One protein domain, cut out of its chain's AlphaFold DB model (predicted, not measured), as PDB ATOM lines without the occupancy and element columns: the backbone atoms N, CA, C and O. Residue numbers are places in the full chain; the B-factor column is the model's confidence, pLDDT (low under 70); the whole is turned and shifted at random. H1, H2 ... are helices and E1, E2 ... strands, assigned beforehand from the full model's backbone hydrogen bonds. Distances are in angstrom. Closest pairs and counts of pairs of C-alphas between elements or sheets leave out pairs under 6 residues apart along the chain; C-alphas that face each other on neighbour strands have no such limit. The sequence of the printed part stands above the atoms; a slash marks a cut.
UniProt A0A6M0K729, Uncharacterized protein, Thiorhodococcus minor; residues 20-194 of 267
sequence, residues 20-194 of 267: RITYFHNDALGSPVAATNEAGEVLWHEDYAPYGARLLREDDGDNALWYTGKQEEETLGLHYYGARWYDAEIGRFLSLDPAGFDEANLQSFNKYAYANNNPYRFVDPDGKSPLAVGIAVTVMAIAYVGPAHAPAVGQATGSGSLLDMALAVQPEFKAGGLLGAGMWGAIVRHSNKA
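What this domain is: This is residues 20 to 194 of the 267 residues of an uncharacterized protein of Thiorhodococcus minor (UniProt A0A6M0K729). Little regular structure: long loops join a twisted four-stranded sheet, E3 E2 E1 E7, to H2, the helix nearest the middle, which H3 crosses on its side away from that sheet; a small sheet, E4 E5 E6, and short H1 stand apart from the four-stranded sheet and from H2 and H3. Both sheets are antiparallel; along the chain come E1 E2 E3 E4 E5 E6 H1 H2 H3 E7. The class is mixed, with 52 of 175 printed residues in named elements; compact, radius of gyration of the C-alphas 17.2 A, spans 46 by 39 by 32 A.

Where its parts are: E1, residues 21 to 26, runs 16.1 A from C-alpha 21 at (73.346, 1.480, -12.599). E2 is 32 to 36, E3 42 to 45, E4 71 to 73, E5 78 to 80, E6 85 to 87, H1 106 to 109, H3 162 to 168. H2, 133 to 145, spans 18.1 A. E7, 188 to 191, ends at C-alpha 191, (69.662, 4.803, -12.281).

How they stand to each other: E1 E2 E3 and E4 E5 E6 are meanders, hairpins in a row of antiparallel neighbours. Within hydrogen-bond range are N 25 and O 34, 2.8 A; N 43 and O 35, 2.8 A; N 22 and O 190, 3.1 A, to E7; N 73 and O 78, 2.9 A; N 79 and O 86, 2.8 A. H2 and H3 touch, closest C-alphas Val 139 and Ala 166, 5.4 A, at a steep tilt of 58 degrees. In both, every O i to N i+4 pair is within range; H1 is too short for one.

The domain as a whole: The farthest C-alphas, Ala 39 and Glu 103, are 52.1 A apart. The printed part has no cut. Links E3 to E4, E6 to H1, H1 to H2, H2 to H3 and H3 to E7 are long. pLDDT is under 70 at residue 60 and residues 133 to 194.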
ATOM      1  N   ARG A  20      74.590   5.426 -14.852       70.19
ATOM      2  CA  ARG A  20      75.214   4.522 -13.883       70.19
ATOM      3  C   ARG A  20      74.110   3.706 -13.239       70.19
ATOM      4  O   ARG A  20      73.169   4.277 -12.684       70.19
ATOM      5  N   ILE A  21      74.215   2.386 -13.337       81.06
ATOM      6  CA  ILE A  21      73.346   1.480 -12.599       81.06
ATOM      7  C   ILE A  21      73.979   1.174 -11.245       81.06
ATOM      8  O   ILE A  21      75.105   0.676 -11.171       81.06
ATOM      9  N   THR A  22      73.211   1.436 -10.194       80.44
ATOM     10  CA  THR A  22      73.533   1.031  -8.829       80.44
ATOM     11  C   THR A  22      72.540  -0.033  -8.381       80.44
ATOM     12  O   THR A  22      71.328   0.097  -8.580       80.44
ATOM     13  N   TYR A  23      73.067  -1.102  -7.794       81.69
ATOM     14  CA  TYR A  23      72.305  -2.204  -7.229       81.69
ATOM     15  C   TYR A  23      72.353  -2.123  -5.713       81.69
ATOM     16  O   TYR A  23      73.431  -2.215  -5.133       81.69
ATOM     17  N   PHE A  24      71.188  -1.963  -5.098       84.06
ATOM     18  CA  PHE A  24      71.044  -1.905  -3.650       84.06
ATOM     19  C   PHE A  24      70.731  -3.290  -3.090       84.06
ATOM     20  O   PHE A  24      69.869  -4.002  -3.614       84.06
ATOM     21  N   HIS A  25      71.432  -3.644  -2.019       83.44
ATOM     22  CA  HIS A  25      71.244  -4.868  -1.248       83.44
ATOM     23  C   HIS A  25      70.593  -4.485   0.072       83.44
ATOM     24  O   HIS A  25      71.149  -3.677   0.811       83.44
ATOM     25  N   ASN A  26      69.416  -5.038   0.349       83.31
ATOM     26  CA  ASN A  26      68.598  -4.638   1.490       83.31
ATOM     27  C   ASN A  26      68.552  -5.730   2.567       83.31
ATOM     28  O   ASN A  26      68.671  -6.919   2.267       83.31
ATOM     29  N   ASP A  27      68.337  -5.318   3.813       83.12
ATOM     30  CA  ASP A  27      68.075  -6.204   4.943       83.12
ATOM     31  C   ASP A  27      66.609  -6.689   4.999       83.12
ATOM     32  O   ASP A  27      65.795  -6.467   4.100       83.12
ATOM     33  N   ALA A  28      66.259  -7.337   6.114       78.75
ATOM     34  CA  ALA A  28      64.920  -7.853   6.389       78.75
ATOM     35  C   ALA A  28      63.809  -6.837   6.560       78.75
ATOM     36  O   ALA A  28      62.635  -7.178   6.400       78.75
ATOM     37  N   LEU A  29      64.171  -5.613   6.895       79.62
ATOM     38  CA  LEU A  29      63.244  -4.513   7.074       79.62
ATOM     39  C   LEU A  29      63.153  -3.663   5.798       79.62
ATOM     40  O   LEU A  29      62.326  -2.755   5.736       79.62
ATOM     41  N   GLY A  30      63.966  -3.970   4.779       80.44
ATOM     42  CA  GLY A  30      64.081  -3.205   3.541       80.44
ATOM     43  C   GLY A  30      65.086  -2.053   3.620       80.44
ATOM     44  O   GLY A  30      65.075  -1.196   2.741       80.44
ATOM     45  N   SER A  31      65.931  -2.010   4.651       85.12
ATOM     46  CA  SER A  31      67.006  -1.023   4.799       85.12
ATOM     47  C   SER A  31      68.178  -1.383   3.882       85.12
ATOM     48  O   SER A  31      68.652  -2.519   3.947       85.12
ATOM     49  N   PRO A  32      68.694  -0.457   3.062       88.50
ATOM     50  CA  PRO A  32      69.888  -0.704   2.262       88.50
ATOM     51  C   PRO A  32      71.149  -0.907   3.108       88.50
ATOM     52  O   PRO A  32      71.534  -0.011   3.849       88.50
ATOM     53  N   VAL A  33      71.810  -2.058   2.988       89.50
ATOM     54  CA  VAL A  33      73.046  -2.402   3.725       89.50
ATOM     55  C   VAL A  33      74.294  -2.372   2.852       89.50
ATOM     56  O   VAL A  33      75.405  -2.319   3.364       89.50
ATOM     57  N   ALA A  34      74.140  -2.418   1.530       87.44
ATOM     58  CA  ALA A  34      75.249  -2.238   0.604       87.44
ATOM     59  C   ALA A  34      74.759  -1.788  -0.768       87.44
ATOM     60  O   ALA A  34      73.636  -2.099  -1.176       87.44
ATOM     61  N   ALA A  35      75.645  -1.147  -1.524       84.62
ATOM     62  CA  ALA A  35      75.438  -0.868  -2.936       84.62
ATOM     63  C   ALA A  35      76.588  -1.411  -3.785       84.62
ATOM     64  O   ALA A  35      77.752  -1.323  -3.402       84.62
ATOM     65  N   THR A  36      76.274  -1.941  -4.968       84.88
ATOM     66  CA  THR A  36      77.265  -2.414  -5.949       84.88
ATOM     67  C   THR A  36      77.024  -1.819  -7.333       84.88
ATOM     68  O   THR A  36      75.883  -1.520  -7.692       84.88
ATOM     69  N   ASN A  37      78.077  -1.679  -8.139       85.50
ATOM     70  CA  ASN A  37      77.972  -1.246  -9.538       85.50
ATOM     71  C   ASN A  37      77.706  -2.417 -10.513       85.50
ATOM     72  O   ASN A  37      77.583  -3.574 -10.116       85.50
ATOM     73  N   GLU A  38      77.648  -2.115 -11.814       86.19
ATOM     74  CA  GLU A  38      77.462  -3.093 -12.902       86.19
ATOM     75  C   GLU A  38      78.533  -4.191 -12.964       86.19
ATOM     76  O   GLU A  38      78.256  -5.289 -13.445       86.19
ATOM     77  N   ALA A  39      79.744  -3.909 -12.478       86.31
ATOM     78  CA  ALA A  39      80.838  -4.872 -12.410       86.31
ATOM     79  C   ALA A  39      80.792  -5.735 -11.132       86.31
ATOM     80  O   ALA A  39      81.612  -6.638 -10.979       86.31
ATOM     81  N   GLY A  40      79.835  -5.482 -10.230       82.44
ATOM     82  CA  GLY A  40      79.722  -6.156  -8.937       82.44
ATOM     83  C   GLY A  40      80.685  -5.622  -7.874       82.44
ATOM     84  O   GLY A  40      80.822  -6.237  -6.821       82.44
ATOM     85  N   GLU A  41      81.350  -4.493  -8.123       86.56
ATOM     86  CA  GLU A  41      82.210  -3.851  -7.127       86.56
ATOM     87  C   GLU A  41      81.347  -3.131  -6.087       86.56
ATOM     88  O   GLU A  41      80.379  -2.450  -6.444       86.56
ATOM     89  N   VAL A  42      81.710  -3.275  -4.810       87.81
ATOM     90  CA  VAL A  42      81.043  -2.601  -3.688       87.81
ATOM     91  C   VAL A  42      81.360  -1.111  -3.739       87.81
ATOM     92  O   VAL A  42      82.521  -0.717  -3.819       87.81
ATOM     93  N   LEU A  43      80.309  -0.298  -3.722       85.38
ATOM     94  CA  LEU A  43      80.386   1.157  -3.683       85.38
ATOM     95  C   LEU A  43      80.446   1.665  -2.248       85.38
ATOM     96  O   LEU A  43      81.266   2.524  -1.958       85.38
ATOM     97  N   TRP A  44      79.595   1.111  -1.387       87.69
ATOM     98  CA  TRP A  44      79.537   1.387   0.044       87.69
ATOM     99  C   TRP A  44      78.790   0.258   0.753       87.69
ATOM    100  O   TRP A  44      78.051  -0.511   0.113       87.69
ATOM    101  N   HIS A  45      78.963   0.179   2.068       89.75
ATOM    102  CA  HIS A  45      78.157  -0.654   2.948       89.75
ATOM    103  C   HIS A  45      77.799   0.072   4.251       89.75
ATOM    104  O   HIS A  45      78.448   1.028   4.662       89.75
ATOM    105  N   GLU A  46      76.724  -0.365   4.897       88.38
ATOM    106  CA  GLU A  46      76.212   0.246   6.119       88.38
ATOM    107  C   GLU A  46      75.630  -0.814   7.052       88.38
ATOM    108  O   GLU A  46      74.962  -1.751   6.608       88.38
ATOM    109  N   ASP A  47      75.843  -0.609   8.351       90.88
ATOM    110  CA  ASP A  47      75.250  -1.412   9.412       90.88
ATOM    111  C   ASP A  47      74.315  -0.542  10.256       90.88
ATOM    112  O   ASP A  47      74.620   0.607  10.584       90.88
ATOM    113  N   TYR A  48      73.182  -1.109  10.668       91.00
ATOM    114  CA  TYR A  48      72.182  -0.397  11.460       91.00
ATOM    115  C   TYR A  48      72.083  -0.948  12.879       91.00
ATOM    116  O   TYR A  48      72.031  -2.159  13.113       91.00
ATOM    117  N   ALA A  49      71.952  -0.041  13.843       93.19
ATOM    118  CA  ALA A  49      71.439  -0.367  15.164       93.19
ATOM    119  C   ALA A  49      69.980  -0.871  15.071       93.19
ATOM    120  O   ALA A  49      69.296  -0.611  14.080       93.19
ATOM    121  N   PRO A  50      69.433  -1.515  16.122       92.31
ATOM    122  CA  PRO A  50      68.068  -2.053  16.095       92.31
ATOM    123  C   PRO A  50      66.994  -1.025  15.713       92.31
ATOM    124  O   PRO A  50      66.003  -1.374  15.082       92.31
ATOM    125  N   TYR A  51      67.200   0.236  16.102       94.56
ATOM    126  CA  TYR A  51      66.309   1.367  15.832       94.56
ATOM    127  C   TYR A  51      66.717   2.189  14.598       94.56
ATOM    128  O   TYR A  51      66.119   3.228  14.339       94.56
ATOM    129  N   GLY A  52      67.705   1.733  13.829       92.75
ATOM    130  CA  GLY A  52      68.069   2.333  12.549       92.75
ATOM    131  C   GLY A  52      69.219   3.327  12.571       92.75
ATOM    132  O   GLY A  52      69.528   3.879  11.524       92.75
ATOM    133  N   ALA A  53      69.872   3.563  13.715       92.50
ATOM    134  CA  ALA A  53      71.060   4.413  13.738       92.50
ATOM    135  C   ALA A  53      72.174   3.774  12.892       92.50
ATOM    136  O   ALA A  53      72.569   2.636  13.158       92.50
ATOM    137  N   ARG A  54      72.668   4.510  11.893       90.75
ATOM    138  CA  ARG A  54      73.796   4.115  11.036       90.75
ATOM    139  C   ARG A  54      75.088   4.051  11.850       90.75
ATOM    140  O   ARG A  54      75.412   5.010  12.559       90.75
ATOM    141  N   LEU A  55      75.803   2.932  11.767       90.50
ATOM    142  CA  LEU A  55      76.984   2.652  12.589       90.50
ATOM    143  C   LEU A  55      78.299   3.013  11.895       90.50
ATOM    144  O   LEU A  55      79.248   3.395  12.581       90.50
ATOM    145  N   LEU A  56      78.363   2.888  10.570       88.38
ATOM    146  CA  LEU A  56      79.574   3.131   9.787       88.38
ATOM    147  C   LEU A  56      79.587   4.538   9.192       88.38
ATOM    148  O   LEU A  56      80.631   5.188   9.225       88.38
ATOM    149  N   ARG A  57      78.432   5.023   8.714       82.56
ATOM    150  CA  ARG A  57      78.290   6.323   8.033       82.56
ATOM    151  C   ARG A  57      79.292   6.477   6.882       82.56
ATOM    152  O   ARG A  57      79.996   7.481   6.793       82.56
ATOM    153  N   GLU A  58      79.394   5.448   6.041       77.44
ATOM    154  CA  GLU A  58      80.250   5.492   4.851       77.44
ATOM    155  C   GLU A  58      79.745   6.511   3.819       77.44
ATOM    156  O   GLU A  58      78.567   6.871   3.813       77.44
ATOM    157  N   ASP A  59      80.656   6.951   2.943       73.62
ATOM    158  CA  ASP A  59      80.344   7.816   1.803       73.62
ATOM    159  C   ASP A  59      79.390   7.079   0.856       73.62
ATOM    160  O   ASP A  59      79.728   6.074   0.225       73.62
ATOM    161  N   ASP A  60      78.156   7.558   0.819       69.88
ATOM    162  CA  ASP A  60      77.010   6.870   0.242       69.88
ATOM    163  C   ASP A  60      76.747   7.250  -1.225       69.88
ATOM    164  O   ASP A  60      75.813   6.746  -1.875       69.88
ATOM    165  N   GLY A  61      77.616   8.107  -1.769       70.69
ATOM    166  CA  GLY A  61      77.509   8.700  -3.091       70.69
ATOM    167  C   GLY A  61      76.348   9.687  -3.183       70.69
ATOM    168  O   GLY A  61      76.566  10.887  -3.130       70.69
ATOM    169  N   ASP A  62      75.138   9.163  -3.402       72.56
ATOM    170  CA  ASP A  62      73.894   9.933  -3.607       72.56
ATOM    171  C   ASP A  62      72.672   9.219  -2.978       72.56
ATOM    172  O   ASP A  62      71.524   9.405  -3.408       72.56
ATOM    173  N   ASN A  63      72.885   8.299  -2.031       82.31
ATOM    174  CA  ASN A  63      71.783   7.502  -1.504       82.31
ATOM    175  C   ASN A  63      70.925   8.309  -0.520       82.31
ATOM    176  O   ASN A  63      71.340   8.614   0.591       82.31
ATOM    177  N   ALA A  64      69.675   8.578  -0.892       83.25
ATOM    178  CA  ALA A  64      68.720   9.235  -0.002       83.25
ATOM    179  C   ALA A  64      67.931   8.254   0.884       83.25
ATOM    180  O   ALA A  64      67.280   8.699   1.828       83.25
ATOM    181  N   LEU A  65      67.909   6.952   0.568       85.31
ATOM    182  CA  LEU A  65      67.051   5.959   1.226       85.31
ATOM    183  C   LEU A  65      67.845   5.081   2.192       85.31
ATOM    184  O   LEU A  65      68.794   4.415   1.796       85.31
ATOM    185  N   TRP A  66      67.398   5.010   3.440       88.69
ATOM    186  CA  TRP A  66      68.133   4.353   4.520       88.69
ATOM    187  C   TRP A  66      67.229   3.394   5.285       88.69
ATOM    188  O   TRP A  66      66.559   2.549   4.686       88.69
ATOM    189  N   TYR A  67      67.190   3.507   6.608       89.50
ATOM    190  CA  TYR A  67      66.470   2.594   7.480       89.50
ATOM    191  C   TYR A  67      65.012   2.378   7.040       89.50
ATOM    192  O   TYR A  67      64.230   3.322   6.885       89.50
ATOM    193  N   THR A  68      64.639   1.114   6.821       87.88
ATOM    194  CA  THR A  68      63.332   0.669   6.293       87.88
ATOM    195  C   THR A  68      62.926   1.290   4.947       87.88
ATOM    196  O   THR A  68      61.741   1.401   4.620       87.88
ATOM    197  N   GLY A  69      63.911   1.733   4.161       84.81
ATOM    198  CA  GLY A  69      63.709   2.374   2.863       84.81
ATOM    199  C   GLY A  69      63.147   3.794   2.958       84.81
ATOM    200  O   GLY A  69      62.477   4.249   2.030       84.81
ATOM    201  N   LYS A  70      63.353   4.492   4.082       84.81
ATOM    202  CA  LYS A  70      62.889   5.876   4.277       84.81
ATOM    203  C   LYS A  70      63.955   6.893   3.930       84.81
ATOM    204  O   LYS A  70      65.141   6.640   4.113       84.81
ATOM    205  N   GLN A  71      63.501   8.054   3.461       87.81
ATOM    206  CA  GLN A  71      64.390   9.173   3.189       87.81
ATOM    207  C   GLN A  71      65.008   9.676   4.489       87.81
ATOM    208  O   GLN A  71      64.263   9.978   5.422       87.81
ATOM    209  N   GLU A  72      66.334   9.753   4.536       87.50
ATOM    210  CA  GLU A  72      67.080  10.389   5.625       87.50
ATOM    211  C   GLU A  72      67.509  11.788   5.193       87.50
ATOM    212  O   GLU A  72      67.912  12.006   4.050       87.50
ATOM    213  N   GLU A  73      67.405  12.742   6.108       87.88
ATOM    214  CA  GLU A  73      68.046  14.040   5.961       87.88
ATOM    215  C   GLU A  73      69.418  13.975   6.641       87.88
ATOM    216  O   GLU A  73      69.502  13.786   7.853       87.88
ATOM    217  N   GLU A  74      70.480  14.095   5.845       81.81
ATOM    218  CA  GLU A  74      71.868  13.854   6.265       81.81
ATOM    219  C   GLU A  74      72.331  14.800   7.385       81.81
ATOM    220  O   GLU A  74      73.066  14.394   8.284       81.81
ATOM    221  N   THR A  75      71.878  16.059   7.375       83.25
ATOM    222  CA  THR A  75      72.328  17.068   8.348       83.25
ATOM    223  C   THR A  75      71.830  16.768   9.762       83.25
ATOM    224  O   THR A  75      72.517  17.060  10.744       83.25
ATOM    225  N   LEU A  76      70.617  16.233   9.879       85.12
ATOM    226  CA  LEU A  76      69.905  16.004  11.132       85.12
ATOM    227  C   LEU A  76      69.841  14.517  11.507       85.12
ATOM    228  O   LEU A  76      69.489  14.219  12.644       85.12
ATOM    229  N   GLY A  77      70.135  13.598  10.581       86.06
ATOM    230  CA  GLY A  77      69.991  12.150  10.783       86.06
ATOM    231  C   GLY A  77      68.535  11.713  10.984       86.06
ATOM    232  O   GLY A  77      68.255  10.730  11.671       86.06
ATOM    233  N   LEU A  78      67.581  12.490  10.454       90.69
ATOM    234  CA  LEU A  78      66.152  12.254  10.649       90.69
ATOM    235  C   LEU A  78      65.539  11.564   9.443       90.69
ATOM    236  O   LEU A  78      65.716  11.993   8.306       90.69
ATOM    237  N   HIS A  79      64.708  10.561   9.705       90.94
ATOM    238  CA  HIS A  79      63.993   9.839   8.665       90.94
ATOM    239  C   HIS A  79      62.562  10.351   8.510       90.94
ATOM    240  O   HIS A  79      61.817  10.488   9.489       90.94
ATOM    241  N   TYR A  80      62.135  10.577   7.270       89.12
ATOM    242  CA  TYR A  80      60.766  10.981   6.972       89.12
ATOM    243  C   TYR A  80      59.868   9.778   6.680       89.12
ATOM    244  O   TYR A  80      60.027   9.071   5.685       89.12
ATOM    245  N   TYR A  81      58.862   9.581   7.534       87.12
ATOM    246  CA  TYR A  81      57.908   8.472   7.443       87.12
ATOM    247  C   TYR A  81      56.560   8.875   6.828       87.12
ATOM    248  O   TYR A  81      55.611   8.101   6.845       87.12
ATOM    249  N   GLY A  82      56.449  10.084   6.270       89.56
ATOM    250  CA  GLY A  82      55.222  10.590   5.649       89.56
ATOM    251  C   GLY A  82      54.346  11.382   6.615       89.56
ATOM    252  O   GLY A  82      54.032  12.537   6.345       89.56
ATOM    253  N   ALA A  83      53.956  10.806   7.754       88.81
ATOM    254  CA  ALA A  83      53.197  11.548   8.768       88.81
ATOM    255  C   ALA A  83      54.083  12.238   9.816       88.81
ATOM    256  O   ALA A  83      53.677  13.244  10.403       88.81
ATOM    257  N   ARG A  84      55.270  11.681  10.080       94.38
ATOM    258  CA  ARG A  84      56.152  12.093  11.177       94.38
ATOM    259  C   ARG A  84      57.623  11.999  10.782       94.38
ATOM    260  O   ARG A  84      57.994  11.204   9.919       94.38
ATOM    261  N   TRP A  85      58.437  12.793  11.470       94.94
ATOM    262  CA  TRP A  85      59.892  12.673  11.469       94.94
ATOM    263  C   TRP A  85      60.326  11.725  12.583       94.94
ATOM    264  O   TRP A  85      59.837  11.829  13.714       94.94
ATOM    265  N   TYR A  86      61.212  10.799  12.244       96.19
ATOM    266  CA  TYR A  86      61.758   9.780  13.126       96.19
ATOM    267  C   TYR A  86      63.237  10.041  13.377       96.19
ATOM    268  O   TYR A  86      63.988  10.279  12.436       96.19
ATOM    269  N   ASP A  87      63.632   9.968  14.640       95.62
ATOM    270  CA  ASP A  87      65.018  10.042  15.071       95.62
ATOM    271  C   ASP A  87      65.496   8.629  15.428       95.62
ATOM    272  O   ASP A  87      65.002   7.993  16.372       95.62
ATOM    273  N   ALA A  88      66.438   8.135  14.628       93.69
ATOM    274  CA  ALA A  88      66.987   6.796  14.760       93.69
ATOM    275  C   ALA A  88      68.031   6.676  15.880       93.69
ATOM    276  O   ALA A  88      68.227   5.572  16.393       93.69
ATOM    277  N   GLU A  89      68.661   7.781  16.299       91.81
ATOM    278  CA  GLU A  89      69.631   7.772  17.399       91.81
ATOM    279  C   GLU A  89      68.933   7.498  18.738       91.81
ATOM    280  O   GLU A  89      69.433   6.724  19.556       91.81
ATOM    281  N   ILE A  90      67.740   8.068  18.945       94.25
ATOM    282  CA  ILE A  90      66.943   7.844  20.168       94.25
ATOM    283  C   ILE A  90      65.859   6.766  20.013       94.25
ATOM    284  O   ILE A  90      65.293   6.310  21.012       94.25
ATOM    285  N   GLY A  91      65.523   6.373  18.783       94.50
ATOM    286  CA  GLY A  91      64.499   5.367  18.493       94.50
ATOM    287  C   GLY A  91      63.062   5.843  18.744       94.50
ATOM    288  O   GLY A  91      62.241   5.112  19.327       94.50
ATOM    289  N   ARG A  92      62.747   7.093  18.373       95.69
ATOM    290  CA  ARG A  92      61.441   7.739  18.627       95.69
ATOM    291  C   ARG A  92      61.020   8.661  17.487       95.69
ATOM    292  O   ARG A  92      61.845   9.241  16.792       95.69
ATOM    293  N   PHE A  93      59.711   8.865  17.353       95.94
ATOM    294  CA  PHE A  93      59.191   9.972  16.551       95.94
ATOM    295  C   PHE A  93      59.324  11.301  17.296       95.94
ATOM    296  O   PHE A  93      59.206  11.349  18.520       95.94
ATOM    297  N   LEU A  94      59.513  12.389  16.547       93.69
ATOM    298  CA  LEU A  94      59.636  13.740  17.105       93.69
ATOM    299  C   LEU A  94      58.282  14.417  17.362       93.69
ATOM    300  O   LEU A  94      58.185  15.349  18.158       93.69
ATOM    301  N   SER A  95      57.225  13.953  16.697       92.56
ATOM    302  CA  SER A  95      55.870  14.479  16.842       92.56
ATOM    303  C   SER A  95      54.901  13.425  17.368       92.56
ATOM    304  O   SER A  95      55.104  12.219  17.223       92.56
ATOM    305  N   LEU A  96      53.826  13.911  17.992       92.69
ATOM    306  CA  LEU A  96      52.726  13.073  18.454       92.69
ATOM    307  C   LEU A  96      52.093  12.334  17.277       92.69
ATOM    308  O   LEU A  96      51.840  12.930  16.229       92.69
ATOM    309  N   ASP A  97      51.774  11.061  17.496       91.06
ATOM    310  CA  ASP A  97      51.002  10.272  16.546       91.06
ATOM    311  C   ASP A  97      49.658  10.950  16.225       91.06
ATOM    312  O   ASP A  97      48.855  11.165  17.153       91.06
ATOM    313  N   PRO A  98      49.396  11.294  14.945       89.38
ATOM    314  CA  PRO A  98      48.086  11.771  14.524       89.38
ATOM    315  C   PRO A  98      47.017  10.674  14.613       89.38
ATOM    316  O   PRO A  98      45.830  11.003  14.663       89.38
ATOM    317  N   ALA A  99      47.404   9.394  14.647       83.62
ATOM    318  CA  ALA A  99      46.486   8.316  14.969       83.62
ATOM    319  C   ALA A  99      46.018   8.424  16.430       83.62
ATOM    320  O   ALA A  99      46.746   8.833  17.345       83.62
ATOM    321  N   GLY A 100      44.746   8.097  16.649       82.50
ATOM    322  CA  GLY A 100      44.156   8.027  17.982       82.50
ATOM    323  C   GLY A 100      44.746   6.888  18.816       82.50
ATOM    324  O   GLY A 100      45.594   6.129  18.360       82.50
ATOM    325  N   PHE A 101      44.276   6.777  20.055       87.19
ATOM    326  CA  PHE A 101      44.490   5.556  20.822       87.19
ATOM    327  C   PHE A 101      43.708   4.408  20.169       87.19
ATOM    328  O   PHE A 101      42.546   4.585  19.806       87.19
ATOM    329  N   ASP A 102      44.356   3.257  20.028       85.75
ATOM    330  CA  ASP A 102      43.768   2.015  19.544       85.75
ATOM    331  C   ASP A 102      43.635   1.032  20.713       85.75
ATOM    332  O   ASP A 102      44.628   0.590  21.294       85.75
ATOM    333  N   GLU A 103      42.396   0.669  21.043       86.81
ATOM    334  CA  GLU A 103      42.074  -0.271  22.121       86.81
ATOM    335  C   GLU A 103      42.668  -1.668  21.886       86.81
ATOM    336  O   GLU A 103      42.995  -2.366  22.849       86.81
ATOM    337  N   ALA A 104      42.865  -2.071  20.625       85.81
ATOM    338  CA  ALA A 104      43.488  -3.346  20.277       85.81
ATOM    339  C   ALA A 104      45.019  -3.324  20.434       85.81
ATOM    340  O   ALA A 104      45.652  -4.381  20.506       85.81
ATOM    341  N   ASN A 105      45.625  -2.135  20.522       83.00
ATOM    342  CA  ASN A 105      47.061  -1.954  20.662       83.00
ATOM    343  C   ASN A 105      47.396  -1.021  21.834       83.00
ATOM    344  O   ASN A 105      47.548   0.188  21.671       83.00
ATOM    345  N   LEU A 106      47.651  -1.598  23.010       87.94
ATOM    346  CA  LEU A 106      48.046  -0.847  24.209       87.94
ATOM    347  C   LEU A 106      49.324  -0.006  24.027       87.94
ATOM    348  O   LEU A 106      49.503   0.987  24.730       87.94
ATOM    349  N   GLN A 107      50.212  -0.355  23.089       86.75
ATOM    350  CA  GLN A 107      51.409   0.450  22.812       86.75
ATOM    351  C   GLN A 107      51.068   1.781  22.119       86.75
ATOM    352  O   GLN A 107      51.864   2.715  22.200       86.75
ATOM    353  N   SER A 108      49.869   1.920  21.532       87.31
ATOM    354  CA  SER A 108      49.386   3.172  20.924       87.31
ATOM    355  C   SER A 108      49.169   4.309  21.935       87.31
ATOM    356  O   SER A 108      49.070   5.473  21.548       87.31
ATOM    357  N   PHE A 109      49.161   4.012  23.246       90.62
ATOM    358  CA  PHE A 109      49.208   5.043  24.289       90.62
ATOM    359  C   PHE A 109      50.485   5.886  24.208       90.62
ATOM    360  O   PHE A 109      50.453   7.087  24.483       90.62
ATOM    361  N   ASN A 110      51.613   5.279  23.826       92.88
ATOM    362  CA  ASN A 110      52.847   6.017  23.611       92.88
ATOM    363  C   ASN A 110      52.868   6.604  22.196       92.88
ATOM    364  O   ASN A 110      53.341   5.984  21.247       92.88
ATOM    365  N   LYS A 111      52.424   7.855  22.087       92.44
ATOM    366  CA  LYS A 111      52.333   8.601  20.822       92.44
ATOM    367  C   LYS A 111      53.672   8.926  20.146       92.44
ATOM    368  O   LYS A 111      53.655   9.498  19.059       92.44
ATOM    369  N   TYR A 112      54.801   8.569  20.754       94.38
ATOM    370  CA  TYR A 112      56.144   8.749  20.193       94.38
ATOM    371  C   TYR A 112      56.848   7.422  19.883       94.38
ATOM    372  O   TYR A 112      57.978   7.422  19.390       94.38
ATOM    373  N   ALA A 113      56.223   6.284  20.203       93.56
ATOM    374  CA  ALA A 113      56.831   4.977  20.004       93.56
ATOM    375  C   ALA A 113      56.957   4.647  18.514       93.56
ATOM    376  O   ALA A 113      56.009   4.794  17.749       93.56
ATOM    377  N   TYR A 114      58.119   4.122  18.137       93.88
ATOM    378  CA  TYR A 114      58.322   3.479  16.848       93.88
ATOM    379  C   TYR A 114      58.084   1.975  16.967       93.88
ATOM    380  O   TYR A 114      58.503   1.362  17.956       93.88
ATOM    381  N   ALA A 115      57.420   1.383  15.970       91.12
ATOM    382  CA  ALA A 115      57.303  -0.069  15.816       91.12
ATOM    383  C   ALA A 115      56.820  -0.824  17.076       91.12
ATOM    384  O   ALA A 115      57.297  -1.920  17.372       91.12
ATOM    385  N   ASN A 116      55.914  -0.242  17.876       91.25
ATOM    386  CA  ASN A 116      55.494  -0.809  19.171       91.25
ATOM    387  C   ASN A 116      56.675  -1.174  20.104       91.25
ATOM    388  O   ASN A 116      56.606  -2.146  20.858       91.25
ATOM    389  N   ASN A 117      57.771  -0.410  20.042       92.69
ATOM    390  CA  ASN A 117      59.041  -0.665  20.729       92.69
ATOM    391  C   ASN A 117      59.729  -1.995  20.361       92.69
ATOM    392  O   ASN A 117      60.616  -2.437  21.087       92.69
ATOM    393  N   ASN A 118      59.365  -2.625  19.242       91.75
ATOM    394  CA  ASN A 118      60.002  -3.840  18.742       91.75
ATOM    395  C   ASN A 118      60.280  -3.731  17.227       91.75
ATOM    396  O   ASN A 118      59.545  -4.318  16.423       91.75
ATOM    397  N   PRO A 119      61.345  -3.003  16.840       90.62
ATOM    398  CA  PRO A 119      61.686  -2.738  15.438       90.62
ATOM    399  C   PRO A 119      62.131  -3.979  14.645       90.62
ATOM    400  O   PRO A 119      62.169  -3.954  13.423       90.62
ATOM    401  N   TYR A 120      62.420  -5.100  15.315       83.31
ATOM    402  CA  TYR A 120      62.686  -6.376  14.642       83.31
ATOM    403  C   TYR A 120      61.419  -7.064  14.142       83.31
ATOM    404  O   TYR A 120      61.458  -7.854  13.200       83.31
ATOM    405  N   ARG A 121      60.292  -6.826  14.821       80.94
ATOM    406  CA  ARG A 121      59.016  -7.483  14.524       80.94
ATOM    407  C   ARG A 121      58.065  -6.581  13.755       80.94
ATOM    408  O   ARG A 121      57.238  -7.101  13.004       80.94
ATOM    409  N   PHE A 122      58.156  -5.272  13.955       84.75
ATOM    410  CA  PHE A 122      57.268  -4.299  13.339       84.75
ATOM    411  C   PHE A 122      58.057  -3.199  12.634       84.75
ATOM    412  O   PHE A 122      59.129  -2.812  13.079       84.75
ATOM    413  N   VAL A 123      57.473  -2.671  11.566       86.56
ATOM    414  CA  VAL A 123      57.911  -1.468  10.851       86.56
ATOM    415  C   VAL A 123      56.702  -0.549  10.763       86.56
ATOM    416  O   VAL A 123      55.581  -1.037  10.675       86.56
ATOM    417  N   ASP A 124      56.893   0.764  10.806       88.81
ATOM    418  CA  ASP A 124      55.812   1.734  10.593       88.81
ATOM    419  C   ASP A 124      55.905   2.278   9.153       88.81
ATOM    420  O   ASP A 124      56.822   3.042   8.868       88.81
ATOM    421  N   PRO A 125      55.049   1.870   8.198       84.75
ATOM    422  CA  PRO A 125      55.203   2.285   6.803       84.75
ATOM    423  C   PRO A 125      54.779   3.733   6.538       84.75
ATOM    424  O   PRO A 125      55.301   4.343   5.603       84.75
ATOM    425  N   ASP A 126      53.841   4.275   7.314       82.56
ATOM    426  CA  ASP A 126      53.208   5.580   7.073       82.56
ATOM    427  C   ASP A 126      53.426   6.594   8.208       82.56
ATOM    428  O   ASP A 126      52.945   7.734   8.146       82.56
ATOM    429  N   GLY A 127      54.171   6.189   9.235       86.56
ATOM    430  CA  GLY A 127      54.429   6.986  10.419       86.56
ATOM    431  C   GLY A 127      53.185   7.133  11.283       86.56
ATOM    432  O   GLY A 127      53.039   8.181  11.905       86.56
ATOM    433  N   LYS A 128      52.269   6.162  11.300       86.31
ATOM    434  CA  LYS A 128      51.042   6.189  12.122       86.31
ATOM    435  C   LYS A 128      50.700   4.841  12.725       86.31
ATOM    436  O   LYS A 128      50.023   4.783  13.748       86.31
ATOM    437  N   SER A 129      51.073   3.755  12.055       82.50
ATOM    438  CA  SER A 129      50.656   2.426  12.471       82.50
ATOM    439  C   SER A 129      51.755   1.393  12.234       82.50
ATOM    440  O   SER A 129      52.217   1.206  11.108       82.50
ATOM    441  N   PRO A 130      52.181   0.678  13.288       82.25
ATOM    442  CA  PRO A 130      53.156  -0.383  13.139       82.25
ATOM    443  C   PRO A 130      52.506  -1.602  12.482       82.25
ATOM    444  O   PRO A 130      51.479  -2.111  12.932       82.25
ATOM    445  N   LEU A 131      53.159  -2.112  11.447       79.94
ATOM    446  CA  LEU A 131      52.799  -3.313  10.717       79.94
ATOM    447  C   LEU A 131      53.843  -4.399  10.979       79.94
ATOM    448  O   LEU A 131      55.039  -4.122  11.034       79.94
ATOM    449  N   ALA A 132      53.412  -5.649  11.150       77.88
ATOM    450  CA  ALA A 132      54.355  -6.752  11.312       77.88
ATOM    451  C   ALA A 132      55.205  -6.907  10.040       77.88
ATOM    452  O   ALA A 132      54.652  -6.886   8.940       77.88
ATOM    453  N   VAL A 133      56.518  -7.115  10.185       69.00
ATOM    454  CA  VAL A 133      57.467  -7.186   9.054       69.00
ATOM    455  C   VAL A 133      57.006  -8.192   7.997       69.00
ATOM    456  O   VAL A 133      56.975  -7.863   6.818       69.00
ATOM    457  N   GLY A 134      56.544  -9.379   8.408       63.75
ATOM    458  CA  GLY A 134      56.031 -10.399   7.481       63.75
ATOM    459  C   GLY A 134      54.855  -9.923   6.620       63.75
ATOM    460  O   GLY A 134      54.787 -10.262   5.440       63.75
ATOM    461  N   ILE A 135      53.977  -9.074   7.171       61.38
ATOM    462  CA  ILE A 135      52.858  -8.473   6.434       61.38
ATOM    463  C   ILE A 135      53.366  -7.331   5.546       61.38
ATOM    464  O   ILE A 135      53.023  -7.283   4.366       61.38
ATOM    465  N   ALA A 136      54.215  -6.447   6.076       60.25
ATOM    466  CA  ALA A 136      54.781  -5.317   5.335       60.25
ATOM    467  C   ALA A 136      55.520  -5.779   4.074       60.25
ATOM    468  O   ALA A 136      55.258  -5.286   2.978       60.25
ATOM    469  N   VAL A 137      56.360  -6.802   4.213       60.75
ATOM    470  CA  VAL A 137      57.103  -7.407   3.109       60.75
ATOM    471  C   VAL A 137      56.148  -7.978   2.050       60.75
ATOM    472  O   VAL A 137      56.322  -7.708   0.862       60.75
ATOM    473  N   THR A 138      55.087  -8.692   2.448       55.84
ATOM    474  CA  THR A 138      54.091  -9.200   1.484       55.84
ATOM    475  C   THR A 138      53.303  -8.094   0.779       55.84
ATOM    476  O   THR A 138      53.075  -8.204  -0.423       55.84
ATOM    477  N   VAL A 139      52.922  -7.014   1.473       59.53
ATOM    478  CA  VAL A 139      52.241  -5.861   0.851       59.53
ATOM    479  C   VAL A 139      53.143  -5.218  -0.204       59.53
ATOM    480  O   VAL A 139      52.701  -4.978  -1.328       59.53
ATOM    481  N   MET A 140      54.415  -4.988   0.134       58.62
ATOM    482  CA  MET A 140      55.388  -4.379  -0.777       58.62
ATOM    483  C   MET A 140      55.662  -5.263  -1.997       58.62
ATOM    484  O   MET A 140      55.737  -4.760  -3.117       58.62
ATOM    485  N   ALA A 141      55.737  -6.582  -1.817       53.41
ATOM    486  CA  ALA A 141      55.925  -7.512  -2.924       53.41
ATOM    487  C   ALA A 141      54.723  -7.565  -3.875       53.41
ATOM    488  O   ALA A 141      54.907  -7.564  -5.090       53.41
ATOM    489  N   ILE A 142      53.493  -7.552  -3.348       50.66
ATOM    490  CA  ILE A 142      52.277  -7.487  -4.174       50.66
ATOM    491  C   ILE A 142      52.236  -6.170  -4.961       50.66
ATOM    492  O   ILE A 142      51.904  -6.176  -6.148       50.66
ATOM    493  N   ALA A 143      52.607  -5.050  -4.331       53.44
ATOM    494  CA  ALA A 143      52.663  -3.748  -4.993       53.44
ATOM    495  C   ALA A 143      53.724  -3.697  -6.107       53.44
ATOM    496  O   ALA A 143      53.477  -3.108  -7.157       53.44
ATOM    497  N   TYR A 144      54.878  -4.342  -5.904       49.12
ATOM    498  CA  TYR A 144      55.982  -4.341  -6.866       49.12
ATOM    499  C   TYR A 144      55.755  -5.279  -8.061       49.12
ATOM    500  O   TYR A 144      56.045  -4.916  -9.199       49.12
ATOM    501  N   VAL A 145      55.230  -6.485  -7.825       50.62
ATOM    502  CA  VAL A 145      55.049  -7.504  -8.877       50.62
ATOM    503  C   VAL A 145      53.721  -7.315  -9.637       50.62
ATOM    504  O   VAL A 145      53.536  -7.825 -10.743       50.62
ATOM    505  N   GLY A 146      52.801  -6.522  -9.086       43.44
ATOM    506  CA  GLY A 146      51.473  -6.310  -9.646       43.44
ATOM    507  C   GLY A 146      50.548  -7.524  -9.451       43.44
ATOM    508  O   GLY A 146      50.991  -8.644  -9.184       43.44
ATOM    509  N   PRO A 147      49.224  -7.342  -9.605       49.16
ATOM    510  CA  PRO A 147      48.226  -8.360  -9.255       49.16
ATOM    511  C   PRO A 147      48.295  -9.636 -10.112       49.16
ATOM    512  O   PRO A 147      47.699 -10.646  -9.752       49.16
ATOM    513  N   ALA A 148      49.023  -9.622 -11.231       45.84
ATOM    514  CA  ALA A 148      49.092 -10.744 -12.163       45.84
ATOM    515  C   ALA A 148      49.917 -11.943 -11.653       45.84
ATOM    516  O   ALA A 148      49.807 -13.020 -12.229       45.84
ATOM    517  N   HIS A 149      50.773 -11.765 -10.637       41.88
ATOM    518  CA  HIS A 149      51.627 -12.840 -10.095       41.88
ATOM    519  C   HIS A 149      51.446 -13.015  -8.578       41.88
ATOM    520  O   HIS A 149      52.262 -13.667  -7.924       41.88
ATOM    521  N   ALA A 150      50.383 -12.438  -8.004       43.94
ATOM    522  CA  ALA A 150      50.008 -12.742  -6.632       43.94
ATOM    523  C   ALA A 150      49.698 -14.251  -6.536       43.94
ATOM    524  O   ALA A 150      48.999 -14.776  -7.411       43.94
ATOM    525  N   PRO A 151      50.215 -14.973  -5.522       44.75
ATOM    526  CA  PRO A 151      49.860 -16.375  -5.331       44.75
ATOM    527  C   PRO A 151      48.335 -16.486  -5.250       44.75
ATOM    528  O   PRO A 151      47.684 -15.604  -4.689       44.75
ATOM    529  N   ALA A 152      47.763 -17.533  -5.848       43.41
ATOM    530  CA  ALA A 152      46.321 -17.762  -5.878       43.41
ATOM    531  C   ALA A 152      45.790 -17.993  -4.454       43.41
ATOM    532  O   ALA A 152      45.658 -19.123  -3.990       43.41
ATOM    533  N   VAL A 153      45.520 -16.905  -3.744       43.34
ATOM    534  CA  VAL A 153      44.881 -16.911  -2.437       43.34
ATOM    535  C   VAL A 153      43.380 -16.896  -2.670       43.34
ATOM    536  O   VAL A 153      42.859 -16.066  -3.419       43.34
ATOM    537  N   GLY A 154      42.694 -17.868  -2.068       44.34
ATOM    538  CA  GLY A 154      41.239 -17.961  -2.084       44.34
ATOM    539  C   GLY A 154      40.620 -16.612  -1.728       44.34
ATOM    540  O   GLY A 154      41.083 -15.943  -0.811       44.34
ATOM    541  N   GLN A 155      39.622 -16.215  -2.518       38.09
ATOM    542  CA  GLN A 155      38.990 -14.896  -2.529       38.09
ATOM    543  C   GLN A 155      38.946 -14.235  -1.142       38.09
ATOM    544  O   GLN A 155      38.212 -14.674  -0.257       38.09
ATOM    545  N   ALA A 156      39.726 -13.165  -0.968       42.09
ATOM    546  CA  ALA A 156      39.646 -12.304   0.201       42.09
ATOM    547  C   ALA A 156      38.265 -11.628   0.218       42.09
ATOM    548  O   ALA A 156      37.971 -10.742  -0.582       42.09
ATOM    549  N   THR A 157      37.385 -12.073   1.114       43.72
ATOM    550  CA  THR A 157      36.038 -11.522   1.326       43.72
ATOM    551  C   THR A 157      36.068 -10.240   2.167       43.72
ATOM    552  O   THR A 157      35.402 -10.149   3.195       43.72
ATOM    553  N   GLY A 158      36.842  -9.239   1.744       43.94
ATOM    554  CA  GLY A 158      36.919  -7.937   2.414       43.94
ATOM    555  C   GLY A 158      37.597  -6.876   1.547       43.94
ATOM    556  O   GLY A 158      38.653  -7.145   0.991       43.94
ATOM    557  N   SER A 159      36.926  -5.723   1.404       42.72
ATOM    558  CA  SER A 159      37.343  -4.376   0.935       42.72
ATOM    559  C   SER A 159      38.322  -4.153  -0.237       42.72
ATOM    560  O   SER A 159      38.431  -3.011  -0.681       42.72
ATOM    561  N   GLY A 160      38.995  -5.157  -0.796       43.94
ATOM    562  CA  GLY A 160      39.905  -5.006  -1.938       43.94
ATOM    563  C   GLY A 160      41.193  -4.228  -1.638       43.94
ATOM    564  O   GLY A 160      41.852  -3.779  -2.574       43.94
ATOM    565  N   SER A 161      41.558  -4.036  -0.364       52.00
ATOM    566  CA  SER A 161      42.803  -3.352  -0.006       52.00
ATOM    567  C   SER A 161      44.009  -4.297  -0.118       52.00
ATOM    568  O   SER A 161      43.902  -5.498   0.135       52.00
ATOM    569  N   LEU A 162      45.186  -3.762  -0.468       49.59
ATOM    570  CA  LEU A 162      46.441  -4.536  -0.522       49.59
ATOM    571  C   LEU A 162      46.773  -5.212   0.819       49.59
ATOM    572  O   LEU A 162      47.422  -6.256   0.848       49.59
ATOM    573  N   LEU A 163      46.295  -4.635   1.922       50.41
ATOM    574  CA  LEU A 163      46.458  -5.167   3.266       50.41
ATOM    575  C   LEU A 163      45.584  -6.411   3.505       50.41
ATOM    576  O   LEU A 163      46.067  -7.382   4.085       50.41
ATOM    577  N   ASP A 164      44.346  -6.422   2.997       50.94
ATOM    578  CA  ASP A 164      43.441  -7.582   3.080       50.94
ATOM    579  C   ASP A 164      43.992  -8.774   2.279       50.94
ATOM    580  O   ASP A 164      43.965  -9.916   2.745       50.94
ATOM    581  N   MET A 165      44.568  -8.506   1.099       52.19
ATOM    582  CA  MET A 165      45.292  -9.516   0.315       52.19
ATOM    583  C   MET A 165      46.522 -10.038   1.060       52.19
ATOM    584  O   MET A 165      46.710 -11.250   1.151       52.19
ATOM    585  N   ALA A 166      47.354  -9.151   1.611       52.31
ATOM    586  CA  ALA A 166      48.573  -9.547   2.310       52.31
ATOM    587  C   ALA A 166      48.293 -10.376   3.567       52.31
ATOM    588  O   ALA A 166      49.037 -11.318   3.835       52.31
ATOM    589  N   LEU A 167      47.217 -10.073   4.302       49.91
ATOM    590  CA  LEU A 167      46.798 -10.830   5.484       49.91
ATOM    591  C   LEU A 167      46.302 -12.240   5.118       49.91
ATOM    592  O   LEU A 167      46.593 -13.199   5.830       49.91
ATOM    593  N   ALA A 168      45.618 -12.386   3.981       49.19
ATOM    594  CA  ALA A 168      45.153 -13.681   3.486       49.19
ATOM    595  C   ALA A 168      46.299 -14.590   2.981       49.19
ATOM    596  O   ALA A 168      46.164 -15.813   2.990       49.19
ATOM    597  N   VAL A 169      47.450 -14.014   2.602       49.53
ATOM    598  CA  VAL A 169      48.681 -14.742   2.215       49.53
ATOM    599  C   VAL A 169      49.427 -15.334   3.432       49.53
ATOM    600  O   VAL A 169      50.277 -16.207   3.269       49.53
ATOM    601  N   GLN A 170      49.115 -14.920   4.669       48.62
ATOM    602  CA  GLN A 170      49.959 -15.189   5.847       48.62
ATOM    603  C   GLN A 170      50.018 -16.618   6.438       48.62
ATOM    604  O   GLN A 170      50.947 -16.830   7.225       48.62
ATOM    605  N   PRO A 171      49.126 -17.608   6.195       39.47
ATOM    606  CA  PRO A 171      49.042 -18.753   7.111       39.47
ATOM    607  C   PRO A 171      50.256 -19.707   7.120       39.47
ATOM    608  O   PRO A 171      50.293 -20.606   7.956       39.47
ATOM    609  N   GLU A 172      51.284 -19.503   6.287       41.19
ATOM    610  CA  GLU A 172      52.494 -20.342   6.274       41.19
ATOM    611  C   GLU A 172      53.824 -19.583   6.448       41.19
ATOM    612  O   GLU A 172      54.855 -19.993   5.918       41.19
ATOM    613  N   PHE A 173      53.869 -18.533   7.278       39.00
ATOM    614  CA  PHE A 173      55.143 -17.988   7.786       39.00
ATOM    615  C   PHE A 173      55.777 -18.925   8.843       39.00
ATOM    616  O   PHE A 173      55.961 -18.583  10.011       39.00
ATOM    617  N   LYS A 174      56.129 -20.151   8.436       31.89
ATOM    618  CA  LYS A 174      57.170 -20.930   9.122       31.89
ATOM    619  C   LYS A 174      58.514 -20.373   8.665       31.89
ATOM    620  O   LYS A 174      58.705 -20.141   7.477       31.89
ATOM    621  N   ALA A 175      59.410 -20.149   9.622       32.34
ATOM    622  CA  ALA A 175      60.669 -19.402   9.537       32.34
ATOM    623  C   ALA A 175      61.739 -19.924   8.536       32.34
ATOM    624  O   ALA A 175      62.918 -19.979   8.862       32.34
ATOM    625  N   GLY A 176      61.367 -20.309   7.314       29.50
ATOM    626  CA  GLY A 176      62.297 -20.798   6.293       29.50
ATOM    627  C   GLY A 176      61.666 -21.349   5.008       29.50
ATOM    628  O   GLY A 176      62.311 -22.140   4.328       29.50
ATOM    629  N   GLY A 177      60.419 -21.002   4.664       25.69
ATOM    630  CA  GLY A 177      59.715 -21.574   3.505       25.69
ATOM    631  C   GLY A 177      59.470 -20.591   2.355       25.69
ATOM    632  O   GLY A 177      58.673 -19.674   2.494       25.69
ATOM    633  N   LEU A 178      60.124 -20.836   1.213       30.64
ATOM    634  CA  LEU A 178      59.782 -20.460  -0.180       30.64
ATOM    635  C   LEU A 178      59.588 -18.982  -0.592       30.64
ATOM    636  O   LEU A 178      59.868 -18.669  -1.747       30.64
ATOM    637  N   LEU A 179      59.238 -18.051   0.297       36.50
ATOM    638  CA  LEU A 179      59.258 -16.601   0.009       36.50
ATOM    639  C   LEU A 179      60.618 -15.946   0.322       36.50
ATOM    640  O   LEU A 179      60.811 -14.758   0.076       36.50
ATOM    641  N   GLY A 180      61.573 -16.720   0.851       29.52
ATOM    642  CA  GLY A 180      62.888 -16.249   1.305       29.52
ATOM    643  C   GLY A 180      63.933 -16.006   0.209       29.52
ATOM    644  O   GLY A 180      64.943 -15.380   0.487       29.52
ATOM    645  N   ALA A 181      63.718 -16.473  -1.026       29.81
ATOM    646  CA  ALA A 181      64.751 -16.409  -2.072       29.81
ATOM    647  C   ALA A 181      64.434 -15.437  -3.223       29.81
ATOM    648  O   ALA A 181      65.340 -14.805  -3.751       29.81
ATOM    649  N   GLY A 182      63.162 -15.290  -3.615       29.69
ATOM    650  CA  GLY A 182      62.784 -14.480  -4.788       29.69
ATOM    651  C   GLY A 182      62.464 -13.011  -4.493       29.69
ATOM    652  O   GLY A 182      62.605 -12.163  -5.363       29.69
ATOM    653  N   MET A 183      62.047 -12.707  -3.264       34.09
ATOM    654  CA  MET A 183      61.625 -11.363  -2.839       34.09
ATOM    655  C   MET A 183      62.754 -10.582  -2.148       34.09
ATOM    656  O   MET A 183      62.749  -9.360  -2.126       34.09
ATOM    657  N   TRP A 184      63.744 -11.308  -1.627       31.50
ATOM    658  CA  TRP A 184      64.901 -10.781  -0.902       31.50
ATOM    659  C   TRP A 184      66.058 -10.386  -1.823       31.50
ATOM    660  O   TRP A 184      66.926  -9.617  -1.437       31.50
ATOM    661  N   GLY A 185      66.040 -10.883  -3.062       27.81
ATOM    662  CA  GLY A 185      66.951 -10.494  -4.134       27.81
ATOM    663  C   GLY A 185      66.346  -9.462  -5.082       27.81
ATOM    664  O   GLY A 185      66.696  -9.460  -6.262       27.81
ATOM    665  N   ALA A 186      65.402  -8.630  -4.622       32.41
ATOM    666  CA  ALA A 186      64.905  -7.515  -5.419       32.41
ATOM    667  C   ALA A 186      66.020  -6.469  -5.549       32.41
ATOM    668  O   ALA A 186      66.101  -5.509  -4.789       32.41
ATOM    669  N   ILE A 187      66.900  -6.702  -6.520       34.62
ATOM    670  CA  ILE A 187      67.894  -5.758  -7.003       34.62
ATOM    671  C   ILE A 187      67.126  -4.526  -7.493       34.62
ATOM    672  O   ILE A 187      66.595  -4.509  -8.609       34.62
ATOM    673  N   VAL A 188      67.028  -3.495  -6.653       40.84
ATOM    674  CA  VAL A 188      66.446  -2.226  -7.081       40.84
ATOM    675  C   VAL A 188      67.491  -1.532  -7.942       40.84
ATOM    676  O   VAL A 188      68.522  -1.066  -7.461       40.84
ATOM    677  N   ARG A 189      67.245  -1.525  -9.254       34.75
ATOM    678  CA  ARG A 189      68.045  -0.778 -10.220       34.75
ATOM    679  C   ARG A 189      67.706   0.701 -10.070       34.75
ATOM    680  O   ARG A 189      66.791   1.190 -10.731       34.75
ATOM    681  N   HIS A 190      68.446   1.416  -9.235       36.16
ATOM    682  CA  HIS A 190      68.409   2.871  -9.259       36.16
ATOM    683  C   HIS A 190      69.407   3.348 -10.318       36.16
ATOM    684  O   HIS A 190      70.601   3.055 -10.275       36.16
ATOM    685  N   SER A 191      68.877   4.010 -11.342       35.03
ATOM    686  CA  SER A 191      69.662   4.803 -12.281       35.03
ATOM    687  C   SER A 191      69.697   6.219 -11.722       35.03
ATOM    688  O   SER A 191      68.627   6.761 -11.439       35.03
ATOM    689  N   ASN A 192      70.883   6.825 -11.600       38.69
ATOM    690  CA  ASN A 192      71.043   8.249 -11.259       38.69
ATOM    691  C   ASN A 192      70.605   9.146 -12.433       38.69
ATOM    692  O   ASN A 192      71.319  10.055 -12.855       38.69
ATOM    693  N   LYS A 193      69.425   8.893 -13.001       32.91
ATOM    694  CA  LYS A 193      68.736   9.918 -13.770       32.91
ATOM    695  C   LYS A 193      68.271  10.926 -12.750       32.91
ATOM    696  O   LYS A 193      67.471  10.577 -11.885       32.91
ATOM    697  N   ALA A 194      68.793  12.150 -12.853       37.16
ATOM    698  CA  ALA A 194      68.181  13.310 -12.228       37.16
ATOM    699  C   ALA A 194      66.666  13.138 -12.373       37.16
ATOM    700  O   ALA A 194      66.181  12.969 -13.494       37.16
TER     701      ALA A 194